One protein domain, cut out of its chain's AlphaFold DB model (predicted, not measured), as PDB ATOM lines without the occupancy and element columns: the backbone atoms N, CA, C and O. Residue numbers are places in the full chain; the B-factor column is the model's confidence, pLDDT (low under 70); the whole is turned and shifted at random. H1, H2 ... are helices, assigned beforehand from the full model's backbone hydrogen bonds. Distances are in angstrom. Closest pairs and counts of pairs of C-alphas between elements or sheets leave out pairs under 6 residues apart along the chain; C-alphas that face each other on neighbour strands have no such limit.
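This is residues 15 to 157 of the 264 residues of an uncharacterized protein of Chloroflexi bacterium (UniProt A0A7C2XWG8). Two long helices, H5 and H7, run opposite ways with little contact between them, and H6 crosses the last end of H5 and the first end of H7. By the first end of H5 and the last end of H7, H4 and H8 pack on H1 nearly at right angles to it, while H3 packs on the first turn of H1 and reaches with Phe 57 toward Ala 93 of H5, and little H2 lies beyond the other end of H3. The printed part has 143 residues with eight named helices, H1 to H8 in chain order, and no named strand; its class is all helix, with mostly crossed packing. It is compact, with a radius of gyration of the C-alphas of 14.8 A, and rounded, spanning 37 by 34 by 28 A.

Begin at H1, residues 15 to 27, the hub, which touches three helices. Its residues 16 to 17 alone only just touch H3, residues 48 to 57, with 3 pairs of C-alphas within 8 A, the closest those of Leu 17 and Leu 51, 6.2 A. Residues 21 to 26 of H1 alone touch H4, residues 70 to 76, about perpendicular at 83 degrees; the closest C-alphas are those of Ser 25 and Leu 76, 5.0 A. H1 also touches H8, residues 149 to 157, where the C-alphas of Arg 19 and Ala 156 come closest, 4.3 A. H2, residues 35 to 40, is close to H3 but not clearly touching; the C-alphas of Ala 35 and Ala 48 come closest, 5.9 A. H4 and H5, residues 81 to 98, form a helical hairpin, with Leu 75 and Ala 82 closest by C-alphas, 5.3 A. H6, residues 108 to 119, and H7, residues 124 to 138, touch at a steep tilt of 59 degrees, opposite ways; the C-alphas of Ala 116 and Ala 124 come closest, 4.9 A. H7 and H8, a helical hairpin, only just touch, with 3 pairs within 8 A, the closest being the C-alphas of Ala 137 and Trp 152, 7.2 A. In H2, H3, H5, H6, H7 and H8 every O i to N i+4 pair is within hydrogen-bond range; H1 has 8 of 9, and H4 0 of 3 but 4 of 4 O i to N i+3 pairs.

Find C-alpha 15 at (44.084, -8.871, 0.047), where H1 begins and runs 18.1 A. H5, from C-alpha 81 at (54.281, -16.781, 15.769), runs 25.8 A; H6 runs 15.9 A and H7 21.0 A. H8 ends at C-alpha 157, (40.503, -5.397, 6.918).

The C-alphas farthest apart, of Pro 78 and Lys 121, are 39.3 A apart. The printed part has no cut; the link from H3 to H4, residues 58 to 69, is long. The model's pLDDT is under 70 at residues 41 to 46 and 141 to 157.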
ATOM      1  N   ARG A  15      44.948  -9.266  -1.076       83.31
ATOM      2  CA  ARG A  15      44.084  -8.871   0.047       83.31
ATOM      3  C   ARG A  15      43.107  -9.977   0.441       83.31
ATOM      4  O   ARG A  15      42.953 -10.257   1.627       83.31
ATOM      5  N   GLY A  16      42.487 -10.624  -0.546       84.38
ATOM      6  CA  GLY A  16      41.566 -11.731  -0.306       84.38
ATOM      7  C   GLY A  16      42.239 -12.913   0.399       84.38
ATOM      8  O   GLY A  16      41.685 -13.466   1.348       84.38
ATOM      9  N   LEU A  17      43.467 -13.252  -0.002       88.56
ATOM     10  CA  LEU A  17      44.269 -14.252   0.698       88.56
ATOM     11  C   LEU A  17      44.585 -13.822   2.136       88.56
ATOM     12  O   LEU A  17      44.333 -14.603   3.047       88.56
ATOM     13  N   LEU A  18      45.111 -12.614   2.373       85.88
ATOM     14  CA  LEU A  18      45.510 -12.201   3.733       85.88
ATOM     15  C   LEU A  18      44.320 -12.175   4.684       85.88
ATOM     16  O   LEU A  18      44.425 -12.635   5.820       85.88
ATOM     17  N   ARG A  19      43.172 -11.690   4.200       83.12
ATOM     18  CA  ARG A  19      41.931 -11.703   4.964       83.12
ATOM     19  C   ARG A  19      41.489 -13.129   5.274       83.12
ATOM     20  O   ARG A  19      41.178 -13.404   6.425       83.12
ATOM     21  N   PHE A  20      41.543 -14.052   4.311       86.62
ATOM     22  CA  PHE A  20      41.274 -15.462   4.596       86.62
ATOM     23  C   PHE A  20      42.221 -16.031   5.657       86.62
ATOM     24  O   PHE A  20      41.756 -16.681   6.583       86.62
ATOM     25  N   LEU A  21      43.532 -15.786   5.548       86.38
ATOM     26  CA  LEU A  21      44.515 -16.290   6.514       86.38
ATOM     27  C   LEU A  21      44.273 -15.714   7.919       86.38
ATOM     28  O   LEU A  21      44.412 -16.429   8.910       86.38
ATOM     29  N   HIS A  22      43.860 -14.447   8.010       79.75
ATOM     30  CA  HIS A  22      43.469 -13.823   9.270       79.75
ATOM     31  C   HIS A  22      42.213 -14.479   9.867       79.75
ATOM     32  O   HIS A  22      42.241 -14.899  11.022       79.75
ATOM     33  N   GLU A  23      41.142 -14.642   9.088       78.56
ATOM     34  CA  GLU A  23      39.908 -15.303   9.549       78.56
ATOM     35  C   GLU A  23      40.145 -16.771   9.931       78.56
ATOM     36  O   GLU A  23      39.668 -17.240  10.964       78.56
ATOM     37  N   ALA A  24      40.952 -17.481   9.143       81.81
ATOM     38  CA  ALA A  24      41.379 -18.851   9.406       81.81
ATOM     39  C   ALA A  24      42.091 -18.996  10.757       81.81
ATOM     40  O   ALA A  24      41.893 -19.995  11.443       81.81
ATOM     41  N   SER A  25      42.881 -18.000  11.169       78.69
ATOM     42  CA  SER A  25      43.538 -18.029  12.483       78.69
ATOM     43  C   SER A  25      42.564 -17.898  13.657       78.69
ATOM     44  O   SER A  25      42.862 -18.346  14.759       78.69
ATOM     45  N   ARG A  26      41.384 -17.305  13.427       76.44
ATOM     46  CA  ARG A  26      40.364 -17.062  14.458       76.44
ATOM     47  C   ARG A  26      39.320 -18.169  14.522       76.44
ATOM     48  O   ARG A  26      38.856 -18.518  15.603       76.44
ATOM     49  N   HIS A  27      38.930 -18.686  13.363       80.00
ATOM     50  CA  HIS A  27      37.781 -19.580  13.212       80.00
ATOM     51  C   HIS A  27      38.160 -20.974  12.705       80.00
ATOM     52  O   HIS A  27      37.308 -21.857  12.627       80.00
ATOM     53  N   GLY A  28      39.433 -21.187  12.370       81.81
ATOM     54  CA  GLY A  28      39.911 -22.426  11.780       81.81
ATOM     55  C   GLY A  28      39.449 -22.626  10.338       81.81
ATOM     56  O   GLY A  28      39.089 -21.689   9.620       81.81
ATOM     57  N   TRP A  29      39.496 -23.884   9.897       84.94
ATOM     58  CA  TRP A  29      39.123 -24.256   8.536       84.94
ATOM     59  C   TRP A  29      37.601 -24.187   8.340       84.94
ATOM     60  O   TRP A  29      36.865 -24.830   9.093       84.94
ATOM     61  N   PRO A  30      37.095 -23.473   7.315       81.12
ATOM     62  CA  PRO A  30      35.662 -23.408   7.068       81.12
ATOM     63  C   PRO A  30      35.110 -24.753   6.585       81.12
ATOM     64  O   PRO A  30      35.770 -25.494   5.858       81.12
ATOM     65  N   ALA A  31      33.842 -25.034   6.894       76.12
ATOM     66  CA  ALA A  31      33.167 -26.240   6.406       76.12
ATOM     67  C   ALA A  31      33.190 -26.344   4.868       76.12
ATOM     68  O   ALA A  31      33.347 -27.434   4.315       76.12
ATOM     69  N   ARG A  32      33.048 -25.205   4.173       75.62
ATOM     70  CA  ARG A  32      33.156 -25.091   2.712       75.62
ATOM     71  C   ARG A  32      33.807 -23.765   2.330       75.62
ATOM     72  O   ARG A  32      33.466 -22.724   2.884       75.62
ATOM     73  N   LEU A  33      34.709 -23.821   1.352       79.62
ATOM     74  CA  LEU A  33      35.314 -22.652   0.717       79.62
ATOM     75  C   LEU A  33      34.659 -22.466  -0.661       79.62
ATOM     76  O   LEU A  33      35.002 -23.136  -1.639       79.62
ATOM     77  N   ASP A  34      33.639 -21.612  -0.697       76.75
ATOM     78  CA  ASP A  34      32.779 -21.345  -1.850       76.75
ATOM     79  C   ASP A  34      32.392 -19.856  -1.941       76.75
ATOM     80  O   ASP A  34      32.768 -19.043  -1.096       76.75
ATOM     81  N   ALA A  35      31.673 -19.475  -3.002       72.00
ATOM     82  CA  ALA A  35      31.252 -18.088  -3.202       72.00
ATOM     83  C   ALA A  35      30.395 -17.536  -2.036       72.00
ATOM     84  O   ALA A  35      30.681 -16.424  -1.594       72.00
ATOM     85  N   PRO A  36      29.422 -18.284  -1.469       75.19
ATOM     86  CA  PRO A  36      28.716 -17.862  -0.257       75.19
ATOM     87  C   PRO A  36      29.635 -17.575   0.936       75.19
ATOM     88  O   PRO A  36      29.443 -16.578   1.633       75.19
ATOM     89  N   PHE A  37      30.648 -18.412   1.179       76.81
ATOM     90  CA  PHE A  37      31.635 -18.161   2.230       76.81
ATOM     91  C   PHE A  37      32.398 -16.851   1.996       76.81
ATOM     92  O   PHE A  37      32.532 -16.047   2.921       76.81
ATOM     93  N   LEU A  38      32.845 -16.599   0.762       76.38
ATOM     94  CA  LEU A  38      33.550 -15.359   0.418       76.38
ATOM     95  C   LEU A  38      32.670 -14.115   0.603       76.38
ATOM     96  O   LEU A  38      33.132 -13.105   1.130       76.38
ATOM     97  N   GLN A  39      31.393 -14.196   0.222       74.06
ATOM     98  CA  GLN A  39      30.446 -13.094   0.404       74.06
ATOM     99  C   GLN A  39      30.237 -12.767   1.886       74.06
ATOM    100  O   GLN A  39      30.334 -11.602   2.269       74.06
ATOM    101  N   ARG A  40      30.014 -13.786   2.730       72.38
ATOM    102  CA  ARG A  40      29.813 -13.599   4.179       72.38
ATOM    103  C   ARG A  40      31.034 -13.023   4.890       72.38
ATOM    104  O   ARG A  40      30.883 -12.271   5.841       72.38
ATOM    105  N   THR A  41      32.235 -13.369   4.436       65.81
ATOM    106  CA  THR A  41      33.500 -12.920   5.044       65.81
ATOM    107  C   THR A  41      33.995 -11.576   4.500       65.81
ATOM    108  O   THR A  41      35.076 -11.121   4.867       65.81
ATOM    109  N   GLY A  42      33.220 -10.923   3.624       64.75
ATOM    110  CA  GLY A  42      33.593  -9.634   3.040       64.75
ATOM    111  C   GLY A  42      34.763  -9.717   2.054       64.75
ATOM    112  O   GLY A  42      35.333  -8.689   1.690       64.75
ATOM    113  N   LEU A  43      35.111 -10.921   1.587       67.00
ATOM    114  CA  LEU A  43      36.135 -11.173   0.575       67.00
ATOM    115  C   LEU A  43      35.600 -10.786  -0.815       67.00
ATOM    116  O   LEU A  43      35.337 -11.634  -1.667       67.00
ATOM    117  N   ARG A  44      35.386  -9.486  -1.046       54.16
ATOM    118  CA  ARG A  44      34.960  -8.952  -2.349       54.16
ATOM    119  C   ARG A  44      36.156  -8.888  -3.311       54.16
ATOM    120  O   ARG A  44      37.221  -8.406  -2.937       54.16
ATOM    121  N   GLY A  45      35.975  -9.350  -4.552       51.50
ATOM    122  CA  GLY A  45      36.965  -9.194  -5.631       51.50
ATOM    123  C   GLY A  45      37.962 -10.345  -5.826       51.50
ATOM    124  O   GLY A  45      39.004 -10.139  -6.439       51.50
ATOM    125  N   GLY A  46      37.672 -11.546  -5.320       60.75
ATOM    126  CA  GLY A  46      38.429 -12.761  -5.638       60.75
ATOM    127  C   GLY A  46      37.511 -13.975  -5.748       60.75
ATOM    128  O   GLY A  46      36.432 -13.997  -5.156       60.75
ATOM    129  N   SER A  47      37.925 -14.986  -6.506       77.81
ATOM    130  CA  SER A  47      37.189 -16.247  -6.614       77.81
ATOM    131  C   SER A  47      37.632 -17.252  -5.544       77.81
ATOM    132  O   SER A  47      38.800 -17.315  -5.153       77.81
ATOM    133  N   ALA A  48      36.702 -18.105  -5.102       83.06
ATOM    134  CA  ALA A  48      37.005 -19.215  -4.185       83.06
ATOM    135  C   ALA A  48      38.086 -20.132  -4.775       83.06
ATOM    136  O   ALA A  48      38.905 -20.704  -4.060       83.06
ATOM    137  N   TRP A  49      38.107 -20.215  -6.103       82.62
ATOM    138  CA  TRP A  49      39.109 -20.935  -6.859       82.62
ATOM    139  C   TRP A  49      40.509 -20.336  -6.723       82.62
ATOM    140  O   TRP A  49      41.429 -21.052  -6.347       82.62
ATOM    141  N   GLU A  50      40.689 -19.042  -6.981       88.06
ATOM    142  CA  GLU A  50      41.998 -18.384  -6.860       88.06
ATOM    143  C   GLU A  50      42.566 -18.495  -5.446       88.06
ATOM    144  O   GLU A  50      43.770 -18.698  -5.265       88.06
ATOM    145  N   LEU A  51      41.691 -18.410  -4.443       89.00
ATOM    146  CA  LEU A  51      42.068 -18.634  -3.058       89.00
ATOM    147  C   LEU A  51      42.527 -20.083  -2.838       89.00
ATOM    148  O   LEU A  51      43.585 -20.299  -2.256       89.00
ATOM    149  N   LEU A  52      41.798 -21.077  -3.353       88.38
ATOM    150  CA  LEU A  52      42.228 -22.479  -3.296       88.38
ATOM    151  C   LEU A  52      43.548 -22.715  -4.036       88.38
ATOM    152  O   LEU A  52      44.396 -23.437  -3.520       88.38
ATOM    153  N   VAL A  53      43.764 -22.095  -5.200       90.62
ATOM    154  CA  VAL A  53      45.049 -22.153  -5.918       90.62
ATOM    155  C   VAL A  53      46.171 -21.645  -5.018       90.62
ATOM    156  O   VAL A  53      47.182 -22.331  -4.874       90.62
ATOM    157  N   ALA A  54      45.976 -20.500  -4.357       93.25
ATOM    158  CA  ALA A  54      46.946 -19.952  -3.417       93.25
ATOM    159  C   ALA A  54      47.220 -20.906  -2.245       93.25
ATOM    160  O   ALA A  54      48.365 -21.271  -1.987       93.25
ATOM    161  N   LEU A  55      46.172 -21.382  -1.573       92.19
ATOM    162  CA  LEU A  55      46.299 -22.269  -0.415       92.19
ATOM    163  C   LEU A  55      46.970 -23.603  -0.766       92.19
ATOM    164  O   LEU A  55      47.801 -24.096  -0.001       92.19
ATOM    165  N   ARG A  56      46.656 -24.169  -1.934       91.81
ATOM    166  CA  ARG A  56      47.305 -25.381  -2.447       91.81
ATOM    167  C   ARG A  56      48.758 -25.134  -2.811       91.81
ATOM    168  O   ARG A  56      49.602 -25.972  -2.513       91.81
ATOM    169  N   PHE A  57      49.061 -23.992  -3.429       92.88
ATOM    170  CA  PHE A  57      50.425 -23.602  -3.782       92.88
ATOM    171  C   PHE A  57      51.314 -23.399  -2.549       92.88
ATOM    172  O   PHE A  57      52.476 -23.788  -2.570       92.88
ATOM    173  N   PHE A  58      50.770 -22.872  -1.451       92.12
ATOM    174  CA  PHE A  58      51.493 -22.754  -0.176       92.12
ATOM    175  C   PHE A  58      51.486 -24.039   0.660       92.12
ATOM    176  O   PHE A  58      52.084 -24.090   1.737       92.12
ATOM    177  N   GLY A  59      50.796 -25.074   0.179       90.94
ATOM    178  CA  GLY A  59      50.651 -26.362   0.840       90.94
ATOM    179  C   GLY A  59      49.841 -26.342   2.120       90.94
ATOM    180  O   GLY A  59      49.954 -27.265   2.916       90.94
ATOM    181  N   LEU A  60      49.013 -25.317   2.303       90.88
ATOM    182  CA  LEU A  60      48.044 -25.211   3.391       90.88
ATOM    183  C   LEU A  60      46.818 -26.091   3.134       90.88
ATOM    184  O   LEU A  60      46.163 -26.529   4.073       90.88
ATOM    185  N   VAL A  61      46.522 -26.368   1.865       90.12
ATOM    186  CA  VAL A  61      45.417 -27.225   1.433       90.12
ATOM    187  C   VAL A  61      45.946 -28.308   0.505       90.12
ATOM    188  O   VAL A  61      46.786 -28.050  -0.358       90.12
ATOM    189  N   ASP A  62      45.459 -29.528   0.693       85.88
ATOM    190  CA  ASP A  62      45.789 -30.651  -0.167       85.88
ATOM    191  C   ASP A  62      45.088 -30.491  -1.532       85.88
ATOM    192  O   ASP A  62      43.862 -30.363  -1.577       85.88
ATOM    193  N   PRO A  63      45.822 -30.502  -2.660       82.12
ATOM    194  CA  PRO A  63      45.214 -30.296  -3.972       82.12
ATOM    195  C   PRO A  63      44.239 -31.396  -4.398       82.12
ATOM    196  O   PRO A  63      43.409 -31.146  -5.271       82.12
ATOM    197  N   ALA A  64      44.363 -32.606  -3.842       80.44
ATOM    198  CA  ALA A  64      43.522 -33.735  -4.215       80.44
ATOM    199  C   ALA A  64      42.187 -33.726  -3.467       80.44
ATOM    200  O   ALA A  64      41.186 -34.104  -4.053       80.44
ATOM    201  N   SER A  65      42.155 -33.274  -2.216       81.19
ATOM    202  CA  SER A  65      40.977 -33.356  -1.345       81.19
ATOM    203  C   SER A  65      40.350 -32.001  -1.006       81.19
ATOM    204  O   SER A  65      39.200 -31.960  -0.573       81.19
ATOM    205  N   ASP A  66      41.050 -30.884  -1.229       81.75
ATOM    206  CA  ASP A  66      40.682 -29.550  -0.722       81.75
ATOM    207  C   ASP A  66      40.509 -29.487   0.797       81.75
ATOM    208  O   ASP A  66      39.773 -28.654   1.329       81.75
ATOM    209  N   ARG A  67      41.198 -30.379   1.506       85.94
ATOM    210  CA  ARG A  67      41.238 -30.397   2.963       85.94
ATOM    211  C   ARG A  67      42.496 -29.694   3.471       85.94
ATOM    212  O   ARG A  67      43.519 -29.704   2.780       85.94
ATOM    213  N   PRO A  68      42.440 -29.078   4.663       88.75
ATOM    214  CA  PRO A  68      43.616 -28.480   5.274       88.75
ATOM    215  C   PRO A  68      44.682 -29.558   5.501       88.75
ATOM    216  O   PRO A  68      44.374 -30.676   5.911       88.75
ATOM    217  N   THR A  69      45.940 -29.232   5.216       89.75
ATOM    218  CA  THR A  69      47.074 -30.123   5.502       89.75
ATOM    219  C   THR A  69      47.572 -29.911   6.932       89.75
ATOM    220  O   THR A  69      47.161 -28.976   7.618       89.75
ATOM    221  N   GLN A  70      48.554 -30.702   7.375       86.44
ATOM    222  CA  GLN A  70      49.270 -30.429   8.631       86.44
ATOM    223  C   GLN A  70      49.896 -29.022   8.661       86.44
ATOM    224  O   GLN A  70      49.958 -28.393   9.712       86.44
ATOM    225  N   ARG A  71      50.307 -28.483   7.504       88.19
ATOM    226  CA  ARG A  71      50.872 -27.129   7.390       88.19
ATOM    227  C   ARG A  71      49.832 -26.046   7.681       88.19
ATOM    228  O   ARG A  71      50.206 -24.947   8.072       88.19
ATOM    229  N   TYR A  72      48.539 -26.345   7.545       88.31
ATOM    230  CA  TYR A  72      47.470 -25.430   7.942       88.31
ATOM    231  C   TYR A  72      47.510 -25.108   9.441       88.31
ATOM    232  O   TYR A  72      47.171 -23.995   9.829       88.31
ATOM    233  N   ALA A  73      47.996 -26.030  10.282       85.75
ATOM    234  CA  ALA A  73      48.123 -25.807  11.724       85.75
ATOM    235  C   ALA A  73      49.047 -24.626  12.077       85.75
ATOM    236  O   ALA A  73      48.943 -24.085  13.174       85.75
ATOM    237  N   LEU A  74      49.903 -24.174  11.149       84.25
ATOM    238  CA  LEU A  74      50.681 -22.941  11.313       84.25
ATOM    239  C   LEU A  74      49.783 -21.712  11.519       84.25
ATOM    240  O   LEU A  74      50.158 -20.816  12.266       84.25
ATOM    241  N   LEU A  75      48.596 -21.688  10.897       82.62
ATOM    242  CA  LEU A  75      47.627 -20.594  11.018       82.62
ATOM    243  C   LEU A  75      46.912 -20.571  12.369       82.62
ATOM    244  O   LEU A  75      46.393 -19.531  12.749       82.62
ATOM    245  N   LEU A  76      46.872 -21.704  13.071       82.12
ATOM    246  CA  LEU A  76      46.172 -21.854  14.350       82.12
ATOM    247  C   LEU A  76      47.056 -21.502  15.551       82.12
ATOM    248  O   LEU A  76      46.599 -21.543  16.691       82.12
ATOM    249  N   ARG A  77      48.336 -21.202  15.312       81.00
ATOM    250  CA  ARG A  77      49.250 -20.771  16.369       81.00
ATOM    251  C   ARG A  77      48.844 -19.383  16.884       81.00
ATOM    252  O   ARG A  77      48.228 -18.614  16.141       81.00
ATOM    253  N   PRO A  78      49.215 -19.033  18.125       75.19
ATOM    254  CA  PRO A  78      49.106 -17.663  18.594       75.19
ATOM    255  C   PRO A  78      49.824 -16.677  17.663       75.19
ATOM    256  O   PRO A  78      50.753 -17.017  16.925       75.19
ATOM    257  N   TRP A  79      49.353 -15.436  17.686       70.88
ATOM    258  CA  TRP A  79      50.050 -14.315  17.069       70.88
ATOM    259  C   TRP A  79      51.065 -13.759  18.081       70.88
ATOM    260  O   TRP A  79      50.663 -13.541  19.226       70.88
ATOM    261  N   PRO A  80      52.316 -13.438  17.682       74.94
ATOM    262  CA  PRO A  80      52.816 -13.234  16.312       74.94
ATOM    263  C   PRO A  80      53.415 -14.463  15.601       74.94
ATOM    264  O   PRO A  80      53.722 -14.370  14.410       74.94
ATOM    265  N   GLU A  81      53.565 -15.601  16.271       74.25
ATOM    266  CA  GLU A  81      54.281 -16.781  15.769       74.25
ATOM    267  C   GLU A  81      53.642 -17.354  14.495       74.25
ATOM    268  O   GLU A  81      54.345 -17.739  13.556       74.25
ATOM    269  N   ALA A  82      52.306 -17.354  14.421       77.50
ATOM    270  CA  ALA A  82      51.570 -17.735  13.216       77.50
ATOM    271  C   ALA A  82      51.965 -16.885  12.000       77.50
ATOM    272  O   ALA A  82      52.165 -17.421  10.910       77.50
ATOM    273  N   ARG A  83      52.133 -15.564  12.177       78.38
ATOM    274  CA  ARG A  83      52.497 -14.641  11.088       78.38
ATOM    275  C   ARG A  83      53.814 -15.037  10.452       78.38
ATOM    276  O   ARG A  83      53.910 -15.127   9.231       78.38
ATOM    277  N   GLN A  84      54.823 -15.220  11.294       79.56
ATOM    278  CA  GLN A  84      56.179 -15.493  10.855       79.56
ATOM    279  C   GLN A  84      56.246 -16.859  10.176       79.56
ATOM    280  O   GLN A  84      56.730 -16.955   9.051       79.56
ATOM    281  N   ALA A  85      55.645 -17.882  10.785       81.06
ATOM    282  CA  ALA A  85      55.599 -19.217  10.202       81.06
ATOM    283  C   ALA A  85      54.881 -19.242   8.839       81.06
ATOM    284  O   ALA A  85      55.293 -19.958   7.927       81.06
ATOM    285  N   VAL A  86      53.821 -18.444   8.671       83.00
ATOM    286  CA  VAL A  86      53.111 -18.299   7.390       83.00
ATOM    287  C   VAL A  86      53.961 -17.555   6.362       83.00
ATOM    288  O   VAL A  86      54.022 -17.983   5.209       83.00
ATOM    289  N   ALA A  87      54.644 -16.480   6.760       85.50
ATOM    290  CA  ALA A  87      55.538 -15.732   5.880       85.50
ATOM    291  C   ALA A  87      56.698 -16.606   5.379       85.50
ATOM    292  O   ALA A  87      56.941 -16.670   4.174       85.50
ATOM    293  N   GLU A  88      57.343 -17.355   6.274       85.44
ATOM    294  CA  GLU A  88      58.374 -18.343   5.941       85.44
ATOM    295  C   GLU A  88      57.815 -19.447   5.038       85.44
ATOM    296  O   GLU A  88      58.439 -19.837   4.050       85.44
ATOM    297  N   ALA A  89      56.606 -19.937   5.323       87.00
ATOM    298  CA  ALA A  89      55.976 -20.969   4.516       87.00
ATOM    299  C   ALA A  89      55.703 -20.515   3.074       87.00
ATOM    300  O   ALA A  89      55.899 -21.311   2.149       87.00
ATOM    301  N   ILE A  90      55.264 -19.267   2.901       89.69
ATOM    302  CA  ILE A  90      55.032 -18.613   1.610       89.69
ATOM    303  C   ILE A  90      56.361 -18.375   0.891       89.69
ATOM    304  O   ILE A  90      56.485 -18.719  -0.285       89.69
ATOM    305  N   HIS A  91      57.358 -17.841   1.598       89.50
ATOM    306  CA  HIS A  91      58.688 -17.604   1.051       89.50
ATOM    307  C   HIS A  91      59.302 -18.897   0.511       89.50
ATOM    308  O   HIS A  91      59.664 -18.957  -0.659       89.50
ATOM    309  N   ASN A  92      59.293 -19.967   1.309       89.25
ATOM    310  CA  ASN A  92      59.800 -21.279   0.914       89.25
ATOM    311  C   ASN A  92      59.073 -21.855  -0.313       89.25
ATOM    312  O   ASN A  92      59.702 -22.480  -1.168       89.25
ATOM    313  N   ALA A  93      57.758 -21.637  -0.436       91.38
ATOM    314  CA  ALA A  93      56.990 -22.097  -1.595       91.38
ATOM    315  C   ALA A  93      57.418 -21.393  -2.892       91.38
ATOM    316  O   ALA A  93      57.563 -22.050  -3.928       91.38
ATOM    317  N   TYR A  94      57.655 -20.080  -2.839       93.06
ATOM    318  CA  TYR A  94      58.172 -19.329  -3.981       93.06
ATOM    319  C   TYR A  94      59.635 -19.638  -4.265       93.06
ATOM    320  O   TYR A  94      59.948 -19.927  -5.415       93.06
ATOM    321  N   THR A  95      60.503 -19.701  -3.254       91.06
ATOM    322  CA  THR A  95      61.919 -20.065  -3.418       91.06
ATOM    323  C   THR A  95      62.058 -21.414  -4.110       91.06
ATOM    324  O   THR A  95      62.775 -21.547  -5.098       91.06
ATOM    325  N   ALA A  96      61.278 -22.410  -3.689       90.19
ATOM    326  CA  ALA A  96      61.302 -23.728  -4.313       90.19
ATOM    327  C   ALA A  96      60.666 -23.764  -5.719       90.19
ATOM    328  O   ALA A  96      60.862 -24.730  -6.461       90.19
ATOM    329  N   THR A  97      59.854 -22.767  -6.076       90.38
ATOM    330  CA  THR A  97      59.186 -22.653  -7.386       90.38
ATOM    331  C   THR A  97      60.027 -21.871  -8.389       90.38
ATOM    332  O   THR A  97      60.108 -22.261  -9.550       90.38
ATOM    333  N   LEU A  98      60.653 -20.789  -7.946       90.44
ATOM    334  CA  LEU A  98      61.480 -19.904  -8.761       90.44
ATOM    335  C   LEU A  98      62.952 -20.337  -8.767       90.44
ATOM    336  O   LEU A  98      63.720 -19.850  -9.584       90.44
ATOM    337  N   GLY A  99      63.338 -21.257  -7.876       89.81
ATOM    338  CA  GLY A  99      64.713 -21.742  -7.755       89.81
ATOM    339  C   GLY A  99      65.669 -20.717  -7.147       89.81
ATOM    340  O   GLY A  99      66.875 -20.847  -7.316       89.81
ATOM    341  N   ALA A 100      65.146 -19.692  -6.472       88.75
ATOM    342  CA  ALA A 100      65.923 -18.545  -6.027       88.75
ATOM    343  C   ALA A 100      65.359 -17.956  -4.730       88.75
ATOM    344  O   ALA A 100      64.156 -17.708  -4.631       88.75
ATOM    345  N   ALA A 101      66.221 -17.746  -3.735       84.44
ATOM    346  CA  ALA A 101      65.831 -17.222  -2.423       84.44
ATOM    347  C   ALA A 101      65.638 -15.695  -2.421       84.44
ATOM    348  O   ALA A 101      64.933 -15.159  -1.577       84.44
ATOM    349  N   ASP A 102      66.208 -14.985  -3.389       88.19
ATOM    350  CA  ASP A 102      66.172 -13.525  -3.520       88.19
ATOM    351  C   ASP A 102      64.968 -13.012  -4.336       88.19
ATOM    352  O   ASP A 102      64.895 -11.828  -4.669       88.19
ATOM    353  N   TRP A 103      63.991 -13.875  -4.646       92.12
ATOM    354  CA  TRP A 103      62.846 -13.543  -5.504       92.12
ATOM    355  C   TRP A 103      62.029 -12.332  -5.028       92.12
ATOM    356  O   TRP A 103      61.356 -11.678  -5.824       92.12
ATOM    357  N   THR A 104      62.080 -12.011  -3.734       89.38
ATOM    358  CA  THR A 104      61.368 -10.876  -3.127       89.38
ATOM    359  C   THR A 104      61.935  -9.514  -3.547       89.38
ATOM    360  O   THR A 104      61.257  -8.496  -3.373       89.38
ATOM    361  N   GLY A 105      63.154  -9.491  -4.101       86.25
ATOM    362  CA  GLY A 105      63.807  -8.318  -4.683       86.25
ATOM    363  C   GLY A 105      63.739  -8.257  -6.211       86.25
ATOM    364  O   GLY A 105      64.237  -7.306  -6.804       86.25
ATOM    365  N   TRP A 106      63.142  -9.252  -6.871       90.75
ATOM    366  CA  TRP A 106      63.095  -9.289  -8.330       90.75
ATOM    367  C   TRP A 106      62.132  -8.250  -8.905       90.75
ATOM    368  O   TRP A 106      61.036  -8.008  -8.390       90.75
ATOM    369  N   GLU A 107      62.518  -7.690 -10.048       90.19
ATOM    370  CA  GLU A 107      61.645  -6.842 -10.850       90.19
ATOM    371  C   GLU A 107      60.442  -7.620 -11.393       90.19
ATOM    372  O   GLU A 107      60.514  -8.821 -11.678       90.19
ATOM    373  N   SER A 108      59.332  -6.912 -11.618       89.19
ATOM    374  CA  SER A 108      58.083  -7.514 -12.092       89.19
ATOM    375  C   SER A 108      58.259  -8.278 -13.410       89.19
ATOM    376  O   SER A 108      57.712  -9.368 -13.543       89.19
ATOM    377  N   GLN A 109      59.066  -7.768 -14.349       93.19
ATOM    378  CA  GLN A 109      59.346  -8.448 -15.625       93.19
ATOM    379  C   GLN A 109      60.152  -9.741 -15.452       93.19
ATOM    380  O   GLN A 109      59.987 -10.689 -16.221       93.19
ATOM    381  N   ARG A 110      61.048  -9.801 -14.461       95.31
ATOM    382  CA  ARG A 110      61.814 -11.017 -14.160       95.31
ATOM    383  C   ARG A 110      60.906 -12.086 -13.556       95.31
ATOM    384  O   ARG A 110      60.958 -13.233 -13.989       95.31
ATOM    385  N   LEU A 111      60.040 -11.699 -12.614       94.81
ATOM    386  CA  LEU A 111      59.018 -12.592 -12.062       94.81
ATOM    387  C   LEU A 111      58.075 -13.102 -13.156       94.81
ATOM    388  O   LEU A 111      57.809 -14.297 -13.220       94.81
ATOM    389  N   GLU A 112      57.598 -12.217 -14.032       96.38
ATOM    390  CA  GLU A 112      56.715 -12.583 -15.139       96.38
ATOM    391  C   GLU A 112      57.369 -13.608 -16.069       96.38
ATOM    392  O   GLU A 112      56.768 -14.644 -16.327       96.38
ATOM    393  N   ARG A 113      58.619 -13.390 -16.498       96.44
ATOM    394  CA  ARG A 113      59.354 -14.370 -17.316       96.44
ATOM    395  C   ARG A 113      59.485 -15.727 -16.621       96.44
ATOM    396  O   ARG A 113      59.126 -16.739 -17.213       96.44
ATOM    397  N   ALA A 114      59.883 -15.744 -15.349       95.06
ATOM    398  CA  ALA A 114      60.025 -16.985 -14.588       95.06
ATOM    399  C   ALA A 114      58.692 -17.747 -14.435       95.06
ATOM    400  O   ALA A 114      58.643 -18.975 -14.540       95.06
ATOM    401  N   PHE A 115      57.581 -17.036 -14.211       94.94
ATOM    402  CA  PHE A 115      56.256 -17.658 -14.186       94.94
ATOM    403  C   PHE A 115      55.815 -18.136 -15.573       94.94
ATOM    404  O   PHE A 115      55.250 -19.225 -15.672       94.94
ATOM    405  N   ALA A 116      56.111 -17.380 -16.633       94.50
ATOM    406  CA  ALA A 116      55.787 -17.750 -18.007       94.50
ATOM    407  C   ALA A 116      56.502 -19.036 -18.441       94.50
ATOM    408  O   ALA A 116      55.866 -19.923 -19.008       94.50
ATOM    409  N   GLU A 117      57.791 -19.159 -18.125       93.31
ATOM    410  CA  GLU A 117      58.604 -20.352 -18.392       93.31
ATOM    411  C   GLU A 117      58.051 -21.595 -17.686       93.31
ATOM    412  O   GLU A 117      58.052 -22.689 -18.248       93.31
ATOM    413  N   ARG A 118      57.540 -21.436 -16.459       90.75
ATOM    414  CA  ARG A 118      57.104 -22.564 -15.628       90.75
ATOM    415  C   ARG A 118      55.631 -22.946 -15.788       90.75
ATOM    416  O   ARG A 118      55.297 -24.125 -15.674       90.75
ATOM    417  N   TYR A 119      54.745 -21.973 -15.978       88.25
ATOM    418  CA  TYR A 119      53.285 -22.156 -15.933       88.25
ATOM    419  C   TYR A 119      52.559 -21.745 -17.225       88.25
ATOM    420  O   TYR A 119      51.349 -21.988 -17.351       88.25
ATOM    421  N   GLY A 120      53.287 -21.169 -18.185       89.88
ATOM    422  CA  GLY A 120      52.754 -20.600 -19.419       89.88
ATOM    423  C   GLY A 120      52.488 -19.095 -19.316       89.88
ATOM    424  O   GLY A 120      52.372 -18.533 -18.226       89.88
ATOM    425  N   LYS A 121      52.391 -18.436 -20.476       90.56
ATOM    426  CA  LYS A 121      52.326 -16.968 -20.591       90.56
ATOM    427  C   LYS A 121      51.019 -16.370 -20.063       90.56
ATOM    428  O   LYS A 121      51.063 -15.302 -19.462       90.56
ATOM    429  N   ASP A 122      49.901 -17.081 -20.218       89.00
ATOM    430  CA  ASP A 122      48.536 -16.578 -19.982       89.00
ATOM    431  C   ASP A 122      48.371 -15.862 -18.628       89.00
ATOM    432  O   ASP A 122      47.805 -14.779 -18.538       89.00
ATOM    433  N   LEU A 123      48.914 -16.438 -17.551       90.62
ATOM    434  CA  LEU A 123      48.735 -15.915 -16.190       90.62
ATOM    435  C   LEU A 123      50.001 -15.306 -15.596       90.62
ATOM    436  O   LEU A 123      49.966 -14.819 -14.463       90.62
ATOM    437  N   ALA A 124      51.109 -15.320 -16.332       93.62
ATOM    438  CA  ALA A 124      52.427 -15.006 -15.802       93.62
ATOM    439  C   ALA A 124      52.487 -13.602 -15.185       93.62
ATOM    440  O   ALA A 124      52.949 -13.425 -14.055       93.62
ATOM    441  N   ARG A 125      51.906 -12.610 -15.869       94.06
ATOM    442  CA  ARG A 125      51.818 -11.225 -15.384       94.06
ATOM    443  C   ARG A 125      51.014 -11.109 -14.088       94.06
ATOM    444  O   ARG A 125      51.394 -10.377 -13.172       94.06
ATOM    445  N   ARG A 126      49.893 -11.833 -13.983       93.12
ATOM    446  CA  ARG A 126      49.053 -11.843 -12.774       93.12
ATOM    447  C   ARG A 126      49.757 -12.554 -11.617       93.12
ATOM    448  O   ARG A 126      49.703 -12.066 -10.492       93.12
ATOM    449  N   GLN A 127      50.456 -13.652 -11.896       95.44
ATOM    450  CA  GLN A 127      51.250 -14.397 -10.915       95.44
ATOM    451  C   GLN A 127      52.418 -13.561 -10.377       95.44
ATOM    452  O   GLN A 127      52.629 -13.509  -9.165       95.44
ATOM    453  N   ALA A 128      53.109 -12.825 -11.251       94.94
ATOM    454  CA  ALA A 128      54.165 -11.889 -10.873       94.94
ATOM    455  C   ALA A 128      53.646 -10.781  -9.951       94.94
ATOM    456  O   ALA A 128      54.196 -10.557  -8.870       94.94
ATOM    457  N   ARG A 129      52.536 -10.133 -10.330       93.50
ATOM    458  CA  ARG A 129      51.874  -9.113  -9.499       93.50
ATOM    459  C   ARG A 129      51.437  -9.666  -8.148       93.50
ATOM    460  O   ARG A 129      51.606  -8.989  -7.137       93.50
ATOM    461  N   PHE A 130      50.905 -10.886  -8.119       93.38
ATOM    462  CA  PHE A 130      50.513 -11.544  -6.879       93.38
ATOM    463  C   PHE A 130      51.713 -11.782  -5.962       93.38
ATOM    464  O   PHE A 130      51.672 -11.395  -4.797       93.38
ATOM    465  N   ALA A 131      52.785 -12.386  -6.485       94.00
ATOM    466  CA  ALA A 131      53.995 -12.678  -5.723       94.00
ATOM    467  C   ALA A 131      54.613 -11.395  -5.151       94.00
ATOM    468  O   ALA A 131      54.892 -11.318  -3.956       94.00
ATOM    469  N   GLN A 132      54.743 -10.354  -5.978       91.31
ATOM    470  CA  GLN A 132      55.286  -9.066  -5.557       91.31
ATOM    471  C   GLN A 132      54.388  -8.366  -4.528       91.31
ATOM    472  O   GLN A 132      54.876  -7.858  -3.519       91.31
ATOM    473  N   GLY A 133      53.071  -8.364  -4.750       89.44
ATOM    474  CA  GLY A 133      52.105  -7.806  -3.806       89.44
ATOM    475  C   GLY A 133      52.142  -8.521  -2.458       89.44
ATOM    476  O   GLY A 133      52.105  -7.871  -1.418       89.44
ATOM    477  N   LEU A 134      52.291  -9.846  -2.465       89.50
ATOM    478  CA  LEU A 134      52.397 -10.646  -1.251       89.50
ATOM    479  C   LEU A 134      53.734 -10.434  -0.528       89.50
ATOM    480  O   LEU A 134      53.741 -10.314   0.694       89.50
ATOM    481  N   ALA A 135      54.849 -10.323  -1.257       87.75
ATOM    482  CA  ALA A 135      56.155 -10.007  -0.676       87.75
ATOM    483  C   ALA A 135      56.140  -8.653   0.049       87.75
ATOM    484  O   ALA A 135      56.618  -8.556   1.180       87.75
ATOM    485  N   ARG A 136      55.521  -7.630  -0.561       85.19
ATOM    486  CA  ARG A 136      55.286  -6.326   0.081       85.19
ATOM    487  C   ARG A 136      54.379  -6.467   1.302       85.19
ATOM    488  O   ARG A 136      54.729  -6.013   2.383       85.19
ATOM    489  N   ALA A 137      53.251  -7.161   1.152       82.25
ATOM    490  CA  ALA A 137      52.263  -7.326   2.215       82.25
ATOM    491  C   ALA A 137      52.738  -8.178   3.407       82.25
ATOM    492  O   ALA A 137      52.099  -8.179   4.455       82.25
ATOM    493  N   LEU A 138      53.840  -8.913   3.266       78.56
ATOM    494  CA  LEU A 138      54.464  -9.665   4.354       78.56
ATOM    495  C   LEU A 138      55.720  -8.980   4.907       78.56
ATOM    496  O   LEU A 138      56.265  -9.459   5.897       78.56
ATOM    497  N   GLY A 139      56.168  -7.868   4.313       75.56
ATOM    498  CA  GLY A 139      57.442  -7.232   4.660       75.56
ATOM    499  C   GLY A 139      58.665  -8.078   4.290       75.56
ATOM    500  O   GLY A 139      59.715  -7.927   4.901       75.56
ATOM    501  N   LEU A 140      58.526  -8.990   3.319       73.56
ATOM    502  CA  LEU A 140      59.610  -9.856   2.832       73.56
ATOM    503  C   LEU A 140      60.520  -9.152   1.814       73.56
ATOM    504  O   LEU A 140      61.584  -9.664   1.470       73.56
ATOM    505  N   SER A 141      60.084  -8.008   1.288       66.00
ATOM    506  CA  SER A 141      60.898  -7.160   0.424       66.00
ATOM    507  C   SER A 141      61.619  -6.125   1.285       66.00
ATOM    508  O   SER A 141      60.969  -5.335   1.970       66.00
ATOM    509  N   SER A 142      62.953  -6.109   1.238       50.44
ATOM    510  CA  SER A 142      63.793  -5.136   1.955       50.44
ATOM    511  C   SER A 142      63.497  -3.685   1.560       50.44
ATOM    512  O   SER A 142      63.737  -2.777   2.349       50.44
ATOM    513  N   ALA A 143      62.916  -3.468   0.376       43.94
ATOM    514  CA  ALA A 143      62.474  -2.158  -0.087       43.94
ATOM    515  C   ALA A 143      61.267  -1.604   0.698       43.94
ATOM    516  O   ALA A 143      61.055  -0.396   0.696       43.94
ATOM    517  N   PHE A 144      60.470  -2.455   1.364       40.31
ATOM    518  CA  PHE A 144      59.238  -2.045   2.050       40.31
ATOM    519  C   PHE A 144      58.947  -2.931   3.280       40.31
ATOM    520  O   PHE A 144      58.116  -3.843   3.206       40.31
ATOM    521  N   PRO A 145      59.611  -2.699   4.427       44.41
ATOM    522  CA  PRO A 145      59.324  -3.431   5.656       44.41
ATOM    523  C   PRO A 145      57.947  -3.038   6.213       44.41
ATOM    524  O   PRO A 145      57.689  -1.866   6.480       44.41
ATOM    525  N   LEU A 146      57.067  -4.014   6.460       48.81
ATOM    526  CA  LEU A 146      55.837  -3.762   7.219       48.81
ATOM    527  C   LEU A 146      56.127  -3.760   8.715       48.81
ATOM    528  O   LEU A 146      56.407  -4.798   9.324       48.81
ATOM    529  N   ARG A 147      56.025  -2.577   9.317       49.94
ATOM    530  CA  ARG A 147      56.260  -2.338  10.737       49.94
ATOM    531  C   ARG A 147      54.962  -2.551  11.526       49.94
ATOM    532  O   ARG A 147      54.268  -1.594  11.833       49.94
ATOM    533  N   ARG A 148      54.767  -3.781  12.031       52.97
ATOM    534  CA  ARG A 148      53.828  -4.205  13.114       52.97
ATOM    535  C   ARG A 148      52.566  -4.960  12.665       52.97
ATOM    536  O   ARG A 148      52.221  -5.055  11.491       52.97
ATOM    537  N   ARG A 149      51.909  -5.592  13.651       54.16
ATOM    538  CA  ARG A 149      50.631  -6.332  13.565       54.16
ATOM    539  C   ARG A 149      49.504  -5.500  12.937       54.16
ATOM    540  O   ARG A 149      48.734  -6.033  12.144       54.16
ATOM    541  N   ARG A 150      49.474  -4.199  13.247       56.19
ATOM    542  CA  ARG A 150      48.439  -3.255  12.813       56.19
ATOM    543  C   ARG A 150      48.371  -3.117  11.292       56.19
ATOM    544  O   ARG A 150      47.275  -3.055  10.764       56.19
ATOM    545  N   ASP A 151      49.503  -3.164  10.594       61.53
ATOM    546  CA  ASP A 151      49.540  -3.006   9.133       61.53
ATOM    547  C   ASP A 151      48.988  -4.239   8.408       61.53
ATOM    548  O   ASP A 151      48.312  -4.123   7.391       61.53
ATOM    549  N   TRP A 152      49.222  -5.436   8.958       63.53
ATOM    550  CA  TRP A 152      48.644  -6.674   8.434       63.53
ATOM    551  C   TRP A 152      47.135  -6.733   8.662       63.53
ATOM    552  O   TRP A 152      46.389  -7.089   7.755       63.53
ATOM    553  N   GLU A 153      46.684  -6.368   9.866       66.00
ATOM    554  CA  GLU A 153      45.256  -6.271  10.185       66.00
ATOM    555  C   GLU A 153      44.585  -5.197   9.325       66.00
ATOM    556  O   GLU A 153      43.525  -5.448   8.768       66.00
ATOM    557  N   ALA A 154      45.236  -4.055   9.107       66.00
ATOM    558  CA  ALA A 154      44.754  -2.996   8.231       66.00
ATOM    559  C   ALA A 154      44.658  -3.463   6.762       66.00
ATOM    560  O   ALA A 154      43.615  -3.291   6.132       66.00
ATOM    561  N   LEU A 155      45.672  -4.162   6.239       63.34
ATOM    562  CA  LEU A 155      45.641  -4.770   4.901       63.34
ATOM    563  C   LEU A 155      44.558  -5.853   4.773       63.34
ATOM    564  O   LEU A 155      43.846  -5.899   3.767       63.34
ATOM    565  N   ALA A 156      44.401  -6.707   5.787       63.81
ATOM    566  CA  ALA A 156      43.382  -7.753   5.829       63.81
ATOM    567  C   ALA A 156      41.963  -7.162   5.945       63.81
ATOM    568  O   ALA A 156      41.044  -7.611   5.265       63.81
ATOM    569  N   GLU A 157      41.765  -6.134   6.767       64.94
ATOM    570  CA  GLU A 157      40.503  -5.397   6.918       64.94
ATOM    571  C   GLU A 157      40.213  -4.453   5.749       64.94
ATOM    572  O   GLU A 157      39.083  -3.997   5.587       64.94
TER     573      GLU A 157